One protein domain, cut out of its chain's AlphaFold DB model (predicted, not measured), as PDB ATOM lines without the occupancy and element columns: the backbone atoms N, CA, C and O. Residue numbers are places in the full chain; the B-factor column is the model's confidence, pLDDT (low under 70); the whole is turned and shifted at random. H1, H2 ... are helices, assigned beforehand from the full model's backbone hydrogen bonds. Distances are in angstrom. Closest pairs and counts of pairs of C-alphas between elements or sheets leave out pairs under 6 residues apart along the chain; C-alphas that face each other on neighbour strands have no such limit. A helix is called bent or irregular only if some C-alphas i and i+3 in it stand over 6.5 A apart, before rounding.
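This is residues 2 to 105 of the 146 residues of the protein "Na+-dependent transporters of the SNF family" of Anaerobiospirillum thomasii (UniProt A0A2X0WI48). Helices H2, H3 and H4 follow one another round an open, hollow hook with a corner at each end of H3; H1 packs on H3 inside it, and H5 and H6 trail away beyond H4. The printed part has 104 residues with six named helices, H1 to H6, and no named strand: all helix. It is only just loose, close to extended, with a radius of gyration of the C-alphas of 19.1 A, spanning 49 by 35 by 33 A.

H1, residues 2 to 9, touches residues 35 to 43 of H3, residues 33 to 52, about perpendicular at 85 degrees; the closest C-alphas, Leu 2 and Asn 39, are 5.8 A apart. H2, residues 19 to 30, and H3 only just touch, only at the corner, with 3 pairs of C-alphas within 8 A, the closest Met 29 and Ser 35 at 6.8 A. H3 and H4, residues 55 to 81, touch only at the corner; the closest C-alphas are Ile 50 and Gly 58, 5.2 A. H5, residues 87 to 95, and H6, residues 99 to 105, are apart. O i to N i+4 pairs are within hydrogen-bond range throughout, save in H4, 20 of 23.

H1 begins at C-alpha 2 (-9.945, 26.740, -31.144). H3 is 28.3 A long, H4 36.2 A. H4 is only just irregular: C-alphas 57 and 60 are 6.7 A apart. H6 ends at C-alpha 105 (-8.492, 5.783, -3.569).

The printed part has no cut and no long link. Residues 13 to 16 have pLDDT under 70.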
ATOM      1  N   LEU A   2     -10.251  25.479 -30.443       83.00
ATOM      2  CA  LEU A   2      -9.945  26.740 -31.144       83.00
ATOM      3  C   LEU A   2     -11.206  27.582 -31.423       83.00
ATOM      4  O   LEU A   2     -11.245  28.749 -31.047       83.00
ATOM      5  N   PHE A   3     -12.271  26.976 -31.961       82.94
ATOM      6  CA  PHE A   3     -13.554  27.669 -32.133       82.94
ATOM      7  C   PHE A   3     -14.140  28.203 -30.821       82.94
ATOM      8  O   PHE A   3     -14.605  29.331 -30.797       82.94
ATOM      9  N   TYR A   4     -14.072  27.454 -29.720       83.75
ATOM     10  CA  TYR A   4     -14.563  27.916 -28.414       83.75
ATOM     11  C   TYR A   4     -13.769  29.114 -27.887       83.75
ATOM     12  O   TYR A   4     -14.361  30.064 -27.386       83.75
ATOM     13  N   CYS A   5     -12.444  29.120 -28.070       84.88
ATOM     14  CA  CYS A   5     -11.614  30.282 -27.753       84.88
ATOM     15  C   CYS A   5     -12.015  31.504 -28.591       84.88
ATOM     16  O   CYS A   5     -12.089  32.606 -28.059       84.88
ATOM     17  N   ILE A   6     -12.316  31.311 -29.881       85.31
ATOM     18  CA  ILE A   6     -12.778  32.389 -30.766       85.31
ATOM     19  C   ILE A   6     -14.150  32.903 -30.320       85.31
ATOM     20  O   ILE A   6     -14.325  34.111 -30.212       85.31
ATOM     21  N   LYS A   7     -15.100  32.021 -29.990       82.81
ATOM     22  CA  LYS A   7     -16.409  32.409 -29.433       82.81
ATOM     23  C   LYS A   7     -16.272  33.187 -28.121       82.81
ATOM     24  O   LYS A   7     -16.959  34.180 -27.908       82.81
ATOM     25  N   GLY A   8     -15.320  32.773 -27.281       82.69
ATOM     26  CA  GLY A   8     -14.958  33.455 -26.040       82.69
ATOM     27  C   GLY A   8     -14.413  34.852 -26.275       82.69
ATOM     28  O   GLY A   8     -14.846  35.805 -25.640       82.69
ATOM     29  N   PHE A   9     -13.503  34.977 -27.235       81.88
ATOM     30  CA  PHE A   9     -12.879  36.247 -27.579       81.88
ATOM     31  C   PHE A   9     -13.833  37.214 -28.292       81.88
ATOM     32  O   PHE A   9     -13.780  38.417 -28.064       81.88
ATOM     33  N   THR A  10     -14.720  36.699 -29.144       82.38
ATOM     34  CA  THR A  10     -15.700  37.492 -29.906       82.38
ATOM     35  C   THR A  10     -16.913  37.921 -29.076       82.38
ATOM     36  O   THR A  10     -17.741  38.684 -29.565       82.38
ATOM     37  N   GLY A  11     -17.010  37.480 -27.816       74.38
ATOM     38  CA  GLY A  11     -18.091  37.866 -26.908       74.38
ATOM     39  C   GLY A  11     -19.430  37.187 -27.206       74.38
ATOM     40  O   GLY A  11     -20.456  37.625 -26.691       74.38
ATOM     41  N   GLU A  12     -19.436  36.107 -27.995       73.19
ATOM     42  CA  GLU A  12     -20.649  35.370 -28.390       73.19
ATOM     43  C   GLU A  12     -21.368  34.741 -27.177       73.19
ATOM     44  O   GLU A  12     -22.568  34.494 -27.226       73.19
ATOM     45  N   PHE A  13     -20.659  34.538 -26.056       69.81
ATOM     46  CA  PHE A  13     -21.239  34.060 -24.793       69.81
ATOM     47  C   PHE A  13     -22.004  35.141 -23.997       69.81
ATOM     48  O   PHE A  13     -22.706  34.802 -23.043       69.81
ATOM     49  N   GLY A  14     -21.912  36.419 -24.382       68.12
ATOM     50  CA  GLY A  14     -22.523  37.542 -23.664       68.12
ATOM     51  C   GLY A  14     -21.741  37.994 -22.421       68.12
ATOM     52  O   GLY A  14     -20.809  37.338 -21.960       68.12
ATOM     53  N   VAL A  15     -22.111  39.156 -21.873       64.31
ATOM     54  CA  VAL A  15     -21.548  39.687 -20.619       64.31
ATOM     55  C   VAL A  15     -22.384  39.130 -19.459       64.31
ATOM     56  O   VAL A  15     -23.584  39.381 -19.415       64.31
ATOM     57  N   ASN A  16     -21.756  38.398 -18.529       67.19
ATOM     58  CA  ASN A  16     -22.378  37.665 -17.403       67.19
ATOM     59  C   ASN A  16     -23.037  36.315 -17.752       67.19
ATOM     60  O   ASN A  16     -24.101  35.984 -17.229       67.19
ATOM     61  N   THR A  17     -22.404  35.508 -18.607       74.25
ATOM     62  CA  THR A  17     -22.820  34.115 -18.837       74.25
ATOM     63  C   THR A  17     -22.861  33.340 -17.519       74.25
ATOM     64  O   THR A  17     -21.881  33.329 -16.768       74.25
ATOM     65  N   SER A  18     -23.979  32.670 -17.236       78.69
ATOM     66  CA  SER A  18     -24.061  31.785 -16.075       78.69
ATOM     67  C   SER A  18     -23.130  30.577 -16.255       78.69
ATOM     68  O   SER A  18     -22.855  30.143 -17.379       78.69
ATOM     69  N   ALA A  19     -22.662  29.990 -15.149       80.06
ATOM     70  CA  ALA A  19     -21.833  28.783 -15.204       80.06
ATOM     71  C   ALA A  19     -22.543  27.616 -15.924       80.06
ATOM     72  O   ALA A  19     -21.896  26.817 -16.600       80.06
ATOM     73  N   ALA A  20     -23.877  27.547 -15.825       81.56
ATOM     74  CA  ALA A  20     -24.688  26.528 -16.484       81.56
ATOM     75  C   ALA A  20     -24.704  26.696 -18.012       81.56
ATOM     76  O   ALA A  20     -24.533  25.719 -18.743       81.56
ATOM     77  N   ASP A  21     -24.842  27.931 -18.499       83.25
ATOM     78  CA  ASP A  21     -24.873  28.216 -19.937       83.25
ATOM     79  C   ASP A  21     -23.499  28.002 -20.584       83.25
ATOM     80  O   ASP A  21     -23.402  27.432 -21.674       83.25
ATOM     81  N   ALA A  22     -22.423  28.371 -19.880       83.25
ATOM     82  CA  ALA A  22     -21.057  28.074 -20.305       83.25
ATOM     83  C   ALA A  22     -20.801  26.558 -20.377       83.25
ATOM     84  O   ALA A  22     -20.245  26.063 -21.361       83.25
ATOM     85  N   GLY A  23     -21.261  25.803 -19.370       85.94
ATOM     86  CA  GLY A  23     -21.165  24.343 -19.348       85.94
ATOM     87  C   GLY A  23     -21.923  23.683 -20.502       85.94
ATOM     88  O   GLY A  23     -21.391  22.782 -21.153       85.94
ATOM     89  N   LYS A  24     -23.128  24.173 -20.815       86.88
ATOM     90  CA  LYS A  24     -23.923  23.692 -21.950       86.88
ATOM     91  C   LYS A  24     -23.230  23.956 -23.284       86.88
ATOM     92  O   LYS A  24     -23.070  23.032 -24.073       86.88
ATOM     93  N   ALA A  25     -22.742  25.175 -23.512       84.56
ATOM     94  CA  ALA A  25     -22.052  25.512 -24.756       84.56
ATOM     95  C   ALA A  25     -20.761  24.696 -24.959       84.56
ATOM     96  O   ALA A  25     -20.422  24.317 -26.084       84.56
ATOM     97  N   PHE A  26     -20.041  24.395 -23.874       87.19
ATOM     98  CA  PHE A  26     -18.895  23.491 -23.916       87.19
ATOM     99  C   PHE A  26     -19.313  22.045 -24.226       87.19
ATOM    100  O   PHE A  26     -18.697  21.402 -25.079       87.19
ATOM    101  N   GLY A  27     -20.380  21.554 -23.591       89.00
ATOM    102  CA  GLY A  27     -20.950  20.226 -23.837       89.00
ATOM    103  C   GLY A  27     -21.414  20.032 -25.281       89.00
ATOM    104  O   GLY A  27     -21.037  19.049 -25.917       89.00
ATOM    105  N   ASP A  28     -22.135  21.006 -25.838       88.12
ATOM    106  CA  ASP A  28     -22.604  20.990 -27.228       88.12
ATOM    107  C   ASP A  28     -21.430  20.963 -28.222       88.12
ATOM    108  O   ASP A  28     -21.478  20.277 -29.247       88.12
ATOM    109  N   MET A  29     -20.324  21.650 -27.906       86.31
ATOM    110  CA  MET A  29     -19.104  21.568 -28.710       86.31
ATOM    111  C   MET A  29     -18.469  20.170 -28.643       86.31
ATOM    112  O   MET A  29     -18.018  19.669 -29.675       86.31
ATOM    113  N   LEU A  30     -18.394  19.552 -27.458       89.25
ATOM    114  CA  LEU A  30     -17.850  18.197 -27.304       89.25
ATOM    115  C   LEU A  30     -18.713  17.149 -28.016       89.25
ATOM    116  O   LEU A  30     -18.178  16.193 -28.572       89.25
ATOM    117  N   ALA A  31     -20.030  17.354 -28.043       91.00
ATOM    118  CA  ALA A  31     -20.979  16.476 -28.714       91.00
ATOM    119  C   ALA A  31     -20.921  16.566 -30.249       91.00
ATOM    120  O   ALA A  31     -21.494  15.711 -30.917       91.00
ATOM    121  N   SER A  32     -20.243  17.572 -30.819       89.81
ATOM    122  CA  SER A  32     -20.122  17.789 -32.266       89.81
ATOM    123  C   SER A  32     -18.799  17.218 -32.819       89.81
ATOM    124  O   SER A  32     -17.752  17.872 -32.716       89.81
ATOM    125  N   PRO A  33     -18.803  16.040 -33.482       88.62
ATOM    126  CA  PRO A  33     -17.575  15.415 -33.980       88.62
ATOM    127  C   PRO A  33     -16.917  16.225 -35.105       88.62
ATOM    128  O   PRO A  33     -15.693  16.306 -35.189       88.62
ATOM    129  N   SER A  34     -17.720  16.879 -35.949       88.12
ATOM    130  CA  SER A  34     -17.237  17.734 -37.039       88.12
ATOM    131  C   SER A  34     -16.463  18.940 -36.508       88.12
ATOM    132  O   SER A  34     -15.356  19.221 -36.970       88.12
ATOM    133  N   SER A  35     -16.992  19.609 -35.480       86.25
ATOM    134  CA  SER A  35     -16.325  20.738 -34.826       86.25
ATOM    135  C   SER A  35     -15.009  20.313 -34.168       86.25
ATOM    136  O   SER A  35     -14.022  21.052 -34.219       86.25
ATOM    137  N   MET A  36     -14.958  19.123 -33.560       90.00
ATOM    138  CA  MET A  36     -13.733  18.560 -32.982       90.00
ATOM    139  C   MET A  36     -12.665  18.279 -34.048       90.00
ATOM    140  O   MET A  36     -11.521  18.712 -33.887       90.00
ATOM    141  N   LEU A  37     -13.037  17.637 -35.159       91.75
ATOM    142  CA  LEU A  37     -12.108  17.298 -36.241       91.75
ATOM    143  C   LEU A  37     -11.528  18.533 -36.933       91.75
ATOM    144  O   LEU A  37     -10.316  18.606 -37.133       91.75
ATOM    145  N   ILE A  38     -12.359  19.529 -37.247       91.44
ATOM    146  CA  ILE A  38     -11.890  20.765 -37.892       91.44
ATOM    147  C   ILE A  38     -10.899  21.497 -36.978       91.44
ATOM    148  O   ILE A  38      -9.840  21.924 -37.433       91.44
ATOM    149  N   ASN A  39     -11.203  21.590 -35.678       90.19
ATOM    150  CA  ASN A  39     -10.290  22.186 -34.701       90.19
ATOM    151  C   ASN A  39      -8.952  21.434 -34.628       90.19
ATOM    152  O   ASN A  39      -7.904  22.072 -34.550       90.19
ATOM    153  N   MET A  40      -8.982  20.098 -34.637       92.75
ATOM    154  CA  MET A  40      -7.773  19.273 -34.597       92.75
ATOM    155  C   MET A  40      -6.897  19.529 -35.825       92.75
ATOM    156  O   MET A  40      -5.723  19.860 -35.678       92.75
ATOM    157  N   ILE A  41      -7.478  19.422 -37.024       94.56
ATOM    158  CA  ILE A  41      -6.753  19.622 -38.283       94.56
ATOM    159  C   ILE A  41      -6.169  21.035 -38.330       94.56
ATOM    160  O   ILE A  41      -4.982  21.188 -38.595       94.56
ATOM    161  N   ALA A  42      -6.957  22.057 -37.987       93.44
ATOM    162  CA  ALA A  42      -6.500  23.444 -37.995       93.44
ATOM    163  C   ALA A  42      -5.277  23.667 -37.086       93.44
ATOM    164  O   ALA A  42      -4.276  24.234 -37.524       93.44
ATOM    165  N   VAL A  43      -5.325  23.196 -35.835       92.75
ATOM    166  CA  VAL A  43      -4.219  23.377 -34.879       92.75
ATOM    167  C   VAL A  43      -2.977  22.591 -35.307       92.75
ATOM    168  O   VAL A  43      -1.868  23.122 -35.240       92.75
ATOM    169  N   VAL A  44      -3.146  21.357 -35.792       93.75
ATOM    170  CA  VAL A  44      -2.030  20.530 -36.275       93.75
ATOM    171  C   VAL A  44      -1.369  21.159 -37.500       93.75
ATOM    172  O   VAL A  44      -0.143  21.239 -37.548       93.75
ATOM    173  N   SER A  45      -2.146  21.664 -38.462       94.19
ATOM    174  CA  SER A  45      -1.609  22.340 -39.647       94.19
ATOM    175  C   SER A  45      -0.805  23.589 -39.284       94.19
ATOM    176  O   SER A  45       0.280  23.794 -39.827       94.19
ATOM    177  N   VAL A  46      -1.285  24.396 -38.332       91.81
ATOM    178  CA  VAL A  46      -0.546  25.570 -37.835       91.81
ATOM    179  C   VAL A  46       0.741  25.149 -37.126       91.81
ATOM    180  O   VAL A  46       1.805  25.694 -37.416       91.81
ATOM    181  N   GLY A  47       0.670  24.153 -36.237       91.06
ATOM    182  CA  GLY A  47       1.841  23.628 -35.532       91.06
ATOM    183  C   GLY A  47       2.903  23.094 -36.494       91.06
ATOM    184  O   GLY A  47       4.073  23.457 -36.391       91.06
ATOM    185  N   PHE A  48       2.488  22.309 -37.489       92.00
ATOM    186  CA  PHE A  48       3.376  21.800 -38.530       92.00
ATOM    187  C   PHE A  48       4.000  22.933 -39.354       92.00
ATOM    188  O   PHE A  48       5.206  22.916 -39.596       92.00
ATOM    189  N   GLY A  49       3.216  23.952 -39.722       91.19
ATOM    190  CA  GLY A  49       3.714  25.133 -40.430       91.19
ATOM    191  C   GLY A  49       4.795  25.888 -39.650       91.19
ATOM    192  O   GLY A  49       5.829  26.240 -40.214       91.19
ATOM    193  N   ILE A  50       4.613  26.077 -38.338       89.38
ATOM    194  CA  ILE A  50       5.617  26.721 -37.472       89.38
ATOM    195  C   ILE A  50       6.882  25.858 -37.362       89.38
ATOM    196  O   ILE A  50       7.993  26.389 -37.424       89.38
ATOM    197  N   CYS A  51       6.734  24.536 -37.240       87.56
ATOM    198  CA  CYS A  51       7.860  23.602 -37.205       87.56
ATOM    199  C   CYS A  51       8.642  23.579 -38.529       87.56
ATOM    200  O   CYS A  51       9.872  23.518 -38.507       87.56
ATOM    201  N   ALA A  52       7.957  23.695 -39.670       88.31
ATOM    202  CA  ALA A  52       8.581  23.737 -40.994       88.31
ATOM    203  C   ALA A  52       9.481  24.974 -41.199       88.31
ATOM    204  O   ALA A  52      10.447  24.915 -41.955       88.31
ATOM    205  N   LEU A  53       9.229  26.077 -40.480       85.81
ATOM    206  CA  LEU A  53      10.078  27.280 -40.476       85.81
ATOM    207  C   LEU A  53      11.374  27.115 -39.649       85.81
ATOM    208  O   LEU A  53      12.209  28.026 -39.597       85.81
ATOM    209  N   GLY A  54      11.558  25.957 -39.006       82.56
ATOM    210  CA  GLY A  54      12.729  25.606 -38.207       82.56
ATOM    211  C   GLY A  54      12.715  26.170 -36.782       82.56
ATOM    212  O   GLY A  54      11.899  27.015 -36.412       82.56
ATOM    213  N   LEU A  55      13.667  25.711 -35.960       78.06
ATOM    214  CA  LEU A  55      13.697  25.980 -34.515       78.06
ATOM    215  C   LEU A  55      13.875  27.470 -34.167       78.06
ATOM    216  O   LEU A  55      13.047  28.039 -33.464       78.06
ATOM    217  N   ARG A  56      14.936  28.113 -34.678       71.38
ATOM    218  CA  ARG A  56      15.276  29.511 -34.336       71.38
ATOM    219  C   ARG A  56      14.355  30.550 -34.980       71.38
ATOM    220  O   ARG A  56      14.064  31.578 -34.376       71.38
ATOM    221  N   LYS A  57      13.949  30.332 -36.237       72.75
ATOM    222  CA  LYS A  57      13.156  31.305 -37.017       72.75
ATOM    223  C   LYS A  57      11.644  31.100 -36.880       72.75
ATOM    224  O   LYS A  57      10.918  32.080 -37.042       72.75
ATOM    225  N   GLY A  58      11.201  29.879 -36.572       81.00
ATOM    226  CA  GLY A  58       9.804  29.523 -36.332       81.00
ATOM    227  C   GLY A  58       9.499  29.398 -34.843       81.00
ATOM    228  O   GLY A  58       9.037  30.354 -34.222       81.00
ATOM    229  N   VAL A  59       9.783  28.222 -34.276       84.56
ATOM    230  CA  VAL A  59       9.321  27.819 -32.934       84.56
ATOM    231  C   VAL A  59       9.732  28.820 -31.857       84.56
ATOM    232  O   VAL A  59       8.866  29.366 -31.186       84.56
ATOM    233  N   GLU A  60      11.021  29.126 -31.720       84.69
ATOM    234  CA  GLU A  60      11.539  29.989 -30.648       84.69
ATOM    235  C   GLU A  60      10.962  31.413 -30.698       84.69
ATOM    236  O   GLU A  60      10.696  32.026 -29.664       84.69
ATOM    237  N   ARG A  61      10.734  31.947 -31.903       86.88
ATOM    238  CA  ARG A  61      10.174  33.291 -32.089       86.88
ATOM    239  C   ARG A  61       8.695  33.355 -31.721       86.88
ATOM    240  O   ARG A  61       8.259  34.385 -31.219       86.88
ATOM    241  N   VAL A  62       7.939  32.290 -31.978       89.56
ATOM    242  CA  VAL A  62       6.507  32.228 -31.655       89.56
ATOM    243  C   VAL A  62       6.298  31.891 -30.177       89.56
ATOM    244  O   VAL A  62       5.468  32.512 -29.517       89.56
ATOM    245  N   THR A  63       7.066  30.950 -29.624       88.94
ATOM    246  CA  THR A  63       6.858  30.462 -28.253       88.94
ATOM    247  C   THR A  63       7.335  31.434 -27.181       88.94
ATOM    248  O   THR A  63       6.699  31.511 -26.136       88.94
ATOM    249  N   LYS A  64       8.397  32.220 -27.412       89.00
ATOM    250  CA  LYS A  64       8.876  33.229 -26.446       89.00
ATOM    251  C   LYS A  64       7.819  34.273 -26.048       89.00
ATOM    252  O   LYS A  64       7.546  34.389 -24.853       89.00
ATOM    253  N   PRO A  65       7.207  35.028 -26.983       94.06
ATOM    254  CA  PRO A  65       6.166  35.988 -26.626       94.06
ATOM    255  C   PRO A  65       4.921  35.286 -26.083       94.06
ATOM    256  O   PRO A  65       4.290  35.807 -25.169       94.06
ATOM    257  N   LEU A  66       4.595  34.086 -26.582       92.31
ATOM    258  CA  LEU A  66       3.460  33.310 -26.086       92.31
ATOM    259  C   LEU A  66       3.653  32.869 -24.626       92.31
ATOM    260  O   LEU A  66       2.710  32.958 -23.848       92.31
ATOM    261  N   MET A  67       4.865  32.460 -24.230       93.31
ATOM    262  CA  MET A  67       5.199  32.155 -22.833       93.31
ATOM    263  C   MET A  67       5.056  33.387 -21.942       93.31
ATOM    264  O   MET A  67       4.474  33.288 -20.864       93.31
ATOM    265  N   LEU A  68       5.541  34.546 -22.395       94.69
ATOM    266  CA  LEU A  68       5.413  35.791 -21.637       94.69
ATOM    267  C   LEU A  68       3.942  36.199 -21.469       94.69
ATOM    268  O   LEU A  68       3.522  36.562 -20.373       94.69
ATOM    269  N   LEU A  69       3.150  36.096 -22.539       95.44
ATOM    270  CA  LEU A  69       1.724  36.410 -22.530       95.44
ATOM    271  C   LEU A  69       0.943  35.448 -21.631       95.44
ATOM    272  O   LEU A  69       0.121  35.892 -20.833       95.44
ATOM    273  N   LEU A  70       1.215  34.144 -21.721       93.25
ATOM    274  CA  LEU A  70       0.582  33.147 -20.863       93.25
ATOM    275  C   LEU A  70       0.909  33.407 -19.389       93.25
ATOM    276  O   LEU A  70       0.010  33.389 -18.555       93.25
ATOM    277  N   PHE A  71       2.168  33.704 -19.070       95.75
ATOM    278  CA  PHE A  71       2.579  34.036 -17.709       95.75
ATOM    279  C   PHE A  71       1.868  35.292 -17.182       95.75
ATOM    280  O   PHE A  71       1.347  35.284 -16.067       95.75
ATOM    281  N   ALA A  72       1.764  36.341 -18.003       96.81
ATOM    282  CA  ALA A  72       1.023  37.550 -17.653       96.81
ATOM    283  C   ALA A  72      -0.471  37.268 -17.406       96.81
ATOM    284  O   ALA A  72      -1.036  37.755 -16.426       96.81
ATOM    285  N   LEU A  73      -1.105  36.442 -18.248       94.44
ATOM    286  CA  LEU A  73      -2.500  36.033 -18.067       94.44
ATOM    287  C   LEU A  73      -2.710  35.213 -16.790       94.44
ATOM    288  O   LEU A  73      -3.705  35.422 -16.102       94.44
ATOM    289  N   LEU A  74      -1.785  34.313 -16.445       94.94
ATOM    290  CA  LEU A  74      -1.868  33.533 -15.208       94.94
ATOM    291  C   LEU A  74      -1.792  34.428 -13.969       94.94
ATOM    292  O   LEU A  74      -2.580  34.245 -13.043       94.94
ATOM    293  N   ILE A  75      -0.900  35.424 -13.964       96.44
ATOM    294  CA  ILE A  75      -0.836  36.412 -12.877       96.44
ATOM    295  C   ILE A  75      -2.149  37.190 -12.799       96.44
ATOM    296  O   ILE A  75      -2.726  37.311 -11.721       96.44
ATOM    297  N   PHE A  76      -2.651  37.679 -13.932       95.69
ATOM    298  CA  PHE A  76      -3.903  38.428 -13.979       95.69
ATOM    299  C   PHE A  76      -5.092  37.614 -13.441       95.69
ATOM    300  O   PHE A  76      -5.842  38.100 -12.595       95.69
ATOM    301  N   LEU A  77      -5.247  36.365 -13.887       92.31
ATOM    302  CA  LEU A  77      -6.323  35.480 -13.436       92.31
ATOM    303  C   LEU A  77      -6.175  35.099 -11.961       92.31
ATOM    304  O   LEU A  77      -7.170  35.072 -11.242       92.31
ATOM    305  N   SER A  78      -4.945  34.863 -11.499       92.81
ATOM    306  CA  SER A  78      -4.653  34.618 -10.084       92.81
ATOM    307  C   SER A  78      -5.087  35.804  -9.219       92.81
ATOM    308  O   SER A  78      -5.820  35.627  -8.249       92.81
ATOM    309  N   LEU A  79      -4.751  37.032  -9.633       95.00
ATOM    310  CA  LEU A  79      -5.179  38.245  -8.937       95.00
ATOM    311  C   LEU A  79      -6.705  38.418  -8.949       95.00
ATOM    312  O   LEU A  79      -7.295  38.791  -7.936       95.00
ATOM    313  N   ARG A  80      -7.363  38.120 -10.076       92.31
ATOM    314  CA  ARG A  80      -8.828  38.191 -10.182       92.31
ATOM    315  C   ARG A  80      -9.519  37.166  -9.279       92.31
ATOM    316  O   ARG A  80     -10.583  37.477  -8.744       92.31
ATOM    317  N   SER A  81      -8.912  35.997  -9.072       90.75
ATOM    318  CA  SER A  81      -9.449  34.933  -8.216       90.75
ATOM    319  C   SER A  81      -9.712  35.403  -6.779       90.75
ATOM    320  O   SER A  81     -10.742  35.063  -6.210       90.75
ATOM    321  N   PHE A  82      -8.867  36.286  -6.223       90.81
ATOM    322  CA  PHE A  82      -9.062  36.849  -4.874       90.81
ATOM    323  C   PHE A  82     -10.348  37.672  -4.715       90.81
ATOM    324  O   PHE A  82     -10.819  37.876  -3.600       90.81
ATOM    325  N   THR A  83     -10.893  38.186  -5.819       90.25
ATOM    326  CA  THR A  83     -12.093  39.041  -5.828       90.25
ATOM    327  C   THR A  83     -13.375  38.283  -6.168       90.25
ATOM    328  O   THR A  83     -14.423  38.908  -6.299       90.25
ATOM    329  N   LEU A  84     -13.282  36.967  -6.376       88.06
ATOM    330  CA  LEU A  84     -14.415  36.118  -6.721       88.06
ATOM    331  C   LEU A  84     -15.039  35.513  -5.459       88.06
ATOM    332  O   LEU A  84     -14.334  35.138  -4.519       88.06
ATOM    333  N   ASP A  85     -16.363  35.380  -5.464       85.81
ATOM    334  CA  ASP A  85     -17.082  34.675  -4.404       85.81
ATOM    335  C   ASP A  85     -16.662  33.193  -4.394       85.81
ATOM    336  O   ASP A  85     -16.548  32.565  -5.448       85.81
ATOM    337  N   GLY A  86     -16.400  32.630  -3.210       86.38
ATOM    338  CA  GLY A  86     -15.921  31.245  -3.060       86.38
ATOM    339  C   GLY A  86     -14.394  31.074  -3.024       86.38
ATOM    340  O   GLY A  86     -13.893  29.949  -3.011       86.38
ATOM    341  N   PHE A  87     -13.624  32.170  -3.014       88.62
ATOM    342  CA  PHE A  87     -12.159  32.113  -2.959       88.62
ATOM    343  C   PHE A  87     -11.618  31.387  -1.712       88.62
ATOM    344  O   PHE A  87     -10.650  30.630  -1.812       88.62
ATOM    345  N   LYS A  88     -12.228  31.604  -0.536       88.12
ATOM    346  CA  LYS A  88     -11.760  31.016   0.731       88.12
ATOM    347  C   LYS A  88     -11.901  29.497   0.720       88.12
ATOM    348  O   LYS A  88     -10.943  28.793   1.018       88.12
ATOM    349  N   GLU A  89     -13.065  29.023   0.302       89.75
ATOM    350  CA  GLU A  89     -13.395  27.611   0.154       89.75
ATOM    351  C   GLU A  89     -12.494  26.953  -0.903       89.75
ATOM    352  O   GLU A  89     -12.007  25.841  -0.709       89.75
ATOM    353  N   GLY A  90     -12.205  27.665  -1.999       87.44
ATOM    354  CA  GLY A  90     -11.289  27.201  -3.041       87.44
ATOM    355  C   GLY A  90      -9.846  27.030  -2.556       87.44
ATOM    356  O   GLY A  90      -9.207  26.026  -2.874       87.44
ATOM    357  N   ILE A  91      -9.330  27.976  -1.764       90.00
ATOM    358  CA  ILE A  91      -7.989  27.859  -1.169       90.00
ATOM    359  C   ILE A  91      -7.930  26.757  -0.117       90.00
ATOM    360  O   ILE A  91      -6.946  26.019  -0.085       90.00
ATOM    361  N   GLU A  92      -8.949  26.632   0.730       90.38
ATOM    362  CA  GLU A  92      -8.996  25.580   1.745       90.38
ATOM    363  C   GLU A  92      -8.989  24.194   1.092       90.38
ATOM    364  O   GLU A  92      -8.182  23.348   1.464       90.38
ATOM    365  N   TYR A  93      -9.781  24.000   0.035       88.06
ATOM    366  CA  TYR A  93      -9.768  22.768  -0.753       88.06
ATOM    367  C   TYR A  93      -8.412  22.490  -1.428       88.06
ATOM    368  O   TYR A  93      -7.989  21.339  -1.514       88.06
ATOM    369  N   TYR A  94      -7.724  23.527  -1.917       88.12
ATOM    370  CA  TYR A  94      -6.429  23.380  -2.592       88.12
ATOM    371  C   TYR A  94      -5.270  23.089  -1.625       88.12
ATOM    372  O   TYR A  94      -4.385  22.300  -1.956       88.12
ATOM    373  N   LEU A  95      -5.246  23.736  -0.453       89.38
ATOM    374  CA  LEU A  95      -4.131  23.652   0.497       89.38
ATOM    375  C   LEU A  95      -4.312  22.570   1.565       89.38
ATOM    376  O   LEU A  95      -3.308  22.057   2.065       89.38
ATOM    377  N   TYR A  96      -5.547  22.237   1.950       89.62
ATOM    378  CA  TYR A  96      -5.791  21.291   3.033       89.62
ATOM    379  C   TYR A  96      -5.784  19.845   2.508       89.62
ATOM    380  O   TYR A  96      -6.609  19.488   1.663       89.62
ATOM    381  N   PRO A  97      -4.874  18.975   2.984       81.94
ATOM    382  CA  PRO A  97      -4.818  17.595   2.524       81.94
ATOM    383  C   PRO A  97      -6.057  16.822   2.991       81.94
ATOM    384  O   PRO A  97      -6.334  16.702   4.184       81.94
ATOM    385  N   ASN A  98      -6.799  16.264   2.036       84.81
ATOM    386  CA  ASN A  98      -7.981  15.459   2.315       84.81
ATOM    387  C   ASN A  98      -7.591  13.984   2.554       84.81
ATOM    388  O   ASN A  98      -7.340  13.232   1.610       84.81
ATOM    389  N   PHE A  99      -7.566  13.562   3.823       82.50
ATOM    390  CA  PHE A  99      -7.248  12.183   4.222       82.50
ATOM    391  C   PHE A  99      -8.328  11.160   3.835       82.50
ATOM    392  O   PHE A  99      -7.999  10.010   3.552       82.50
ATOM    393  N   GLU A 100      -9.588  11.580   3.725       82.56
ATOM    394  CA  GLU A 100     -10.701  10.734   3.272       82.56
ATOM    395  C   GLU A 100     -10.500  10.289   1.811       82.56
ATOM    396  O   GLU A 100     -10.768   9.147   1.438       82.56
ATOM    397  N   SER A 101      -9.924  11.163   0.977       78.81
ATOM    398  CA  SER A 101      -9.538  10.816  -0.398       78.81
ATOM    399  C   SER A 101      -8.405   9.783  -0.436       78.81
ATOM    400  O   SER A 101      -8.399   8.909  -1.303       78.81
ATOM    401  N   ILE A 102      -7.467   9.838   0.514       82.19
ATOM    402  CA  ILE A 102      -6.366   8.868   0.611       82.19
ATOM    403  C   ILE A 102      -6.894   7.485   0.993       82.19
ATOM    404  O   ILE A 102      -6.466   6.493   0.405       82.19
ATOM    405  N   GLU A 103      -7.841   7.418   1.926       82.25
ATOM    406  CA  GLU A 103      -8.478   6.166   2.338       82.25
ATOM    407  C   GLU A 103      -9.319   5.552   1.207       82.25
ATOM    408  O   GLU A 103      -9.243   4.351   0.953       82.25
ATOM    409  N   LYS A 104     -10.058   6.383   0.462       83.88
ATOM    410  CA  LYS A 104     -10.956   5.938  -0.612       83.88
ATOM    411  C   LYS A 104     -10.240   5.418  -1.862       83.88
ATOM    412  O   LYS A 104     -10.676   4.430  -2.445       83.88
ATOM    413  N   TYR A 105      -9.195   6.110  -2.318       82.38
ATOM    414  CA  TYR A 105      -8.492   5.783  -3.569       82.38
ATOM    415  C   TYR A 105      -7.184   5.012  -3.334       82.38
ATOM    416  O   TYR A 105      -6.657   4.372  -4.241       82.38
TER     417      TYR A 105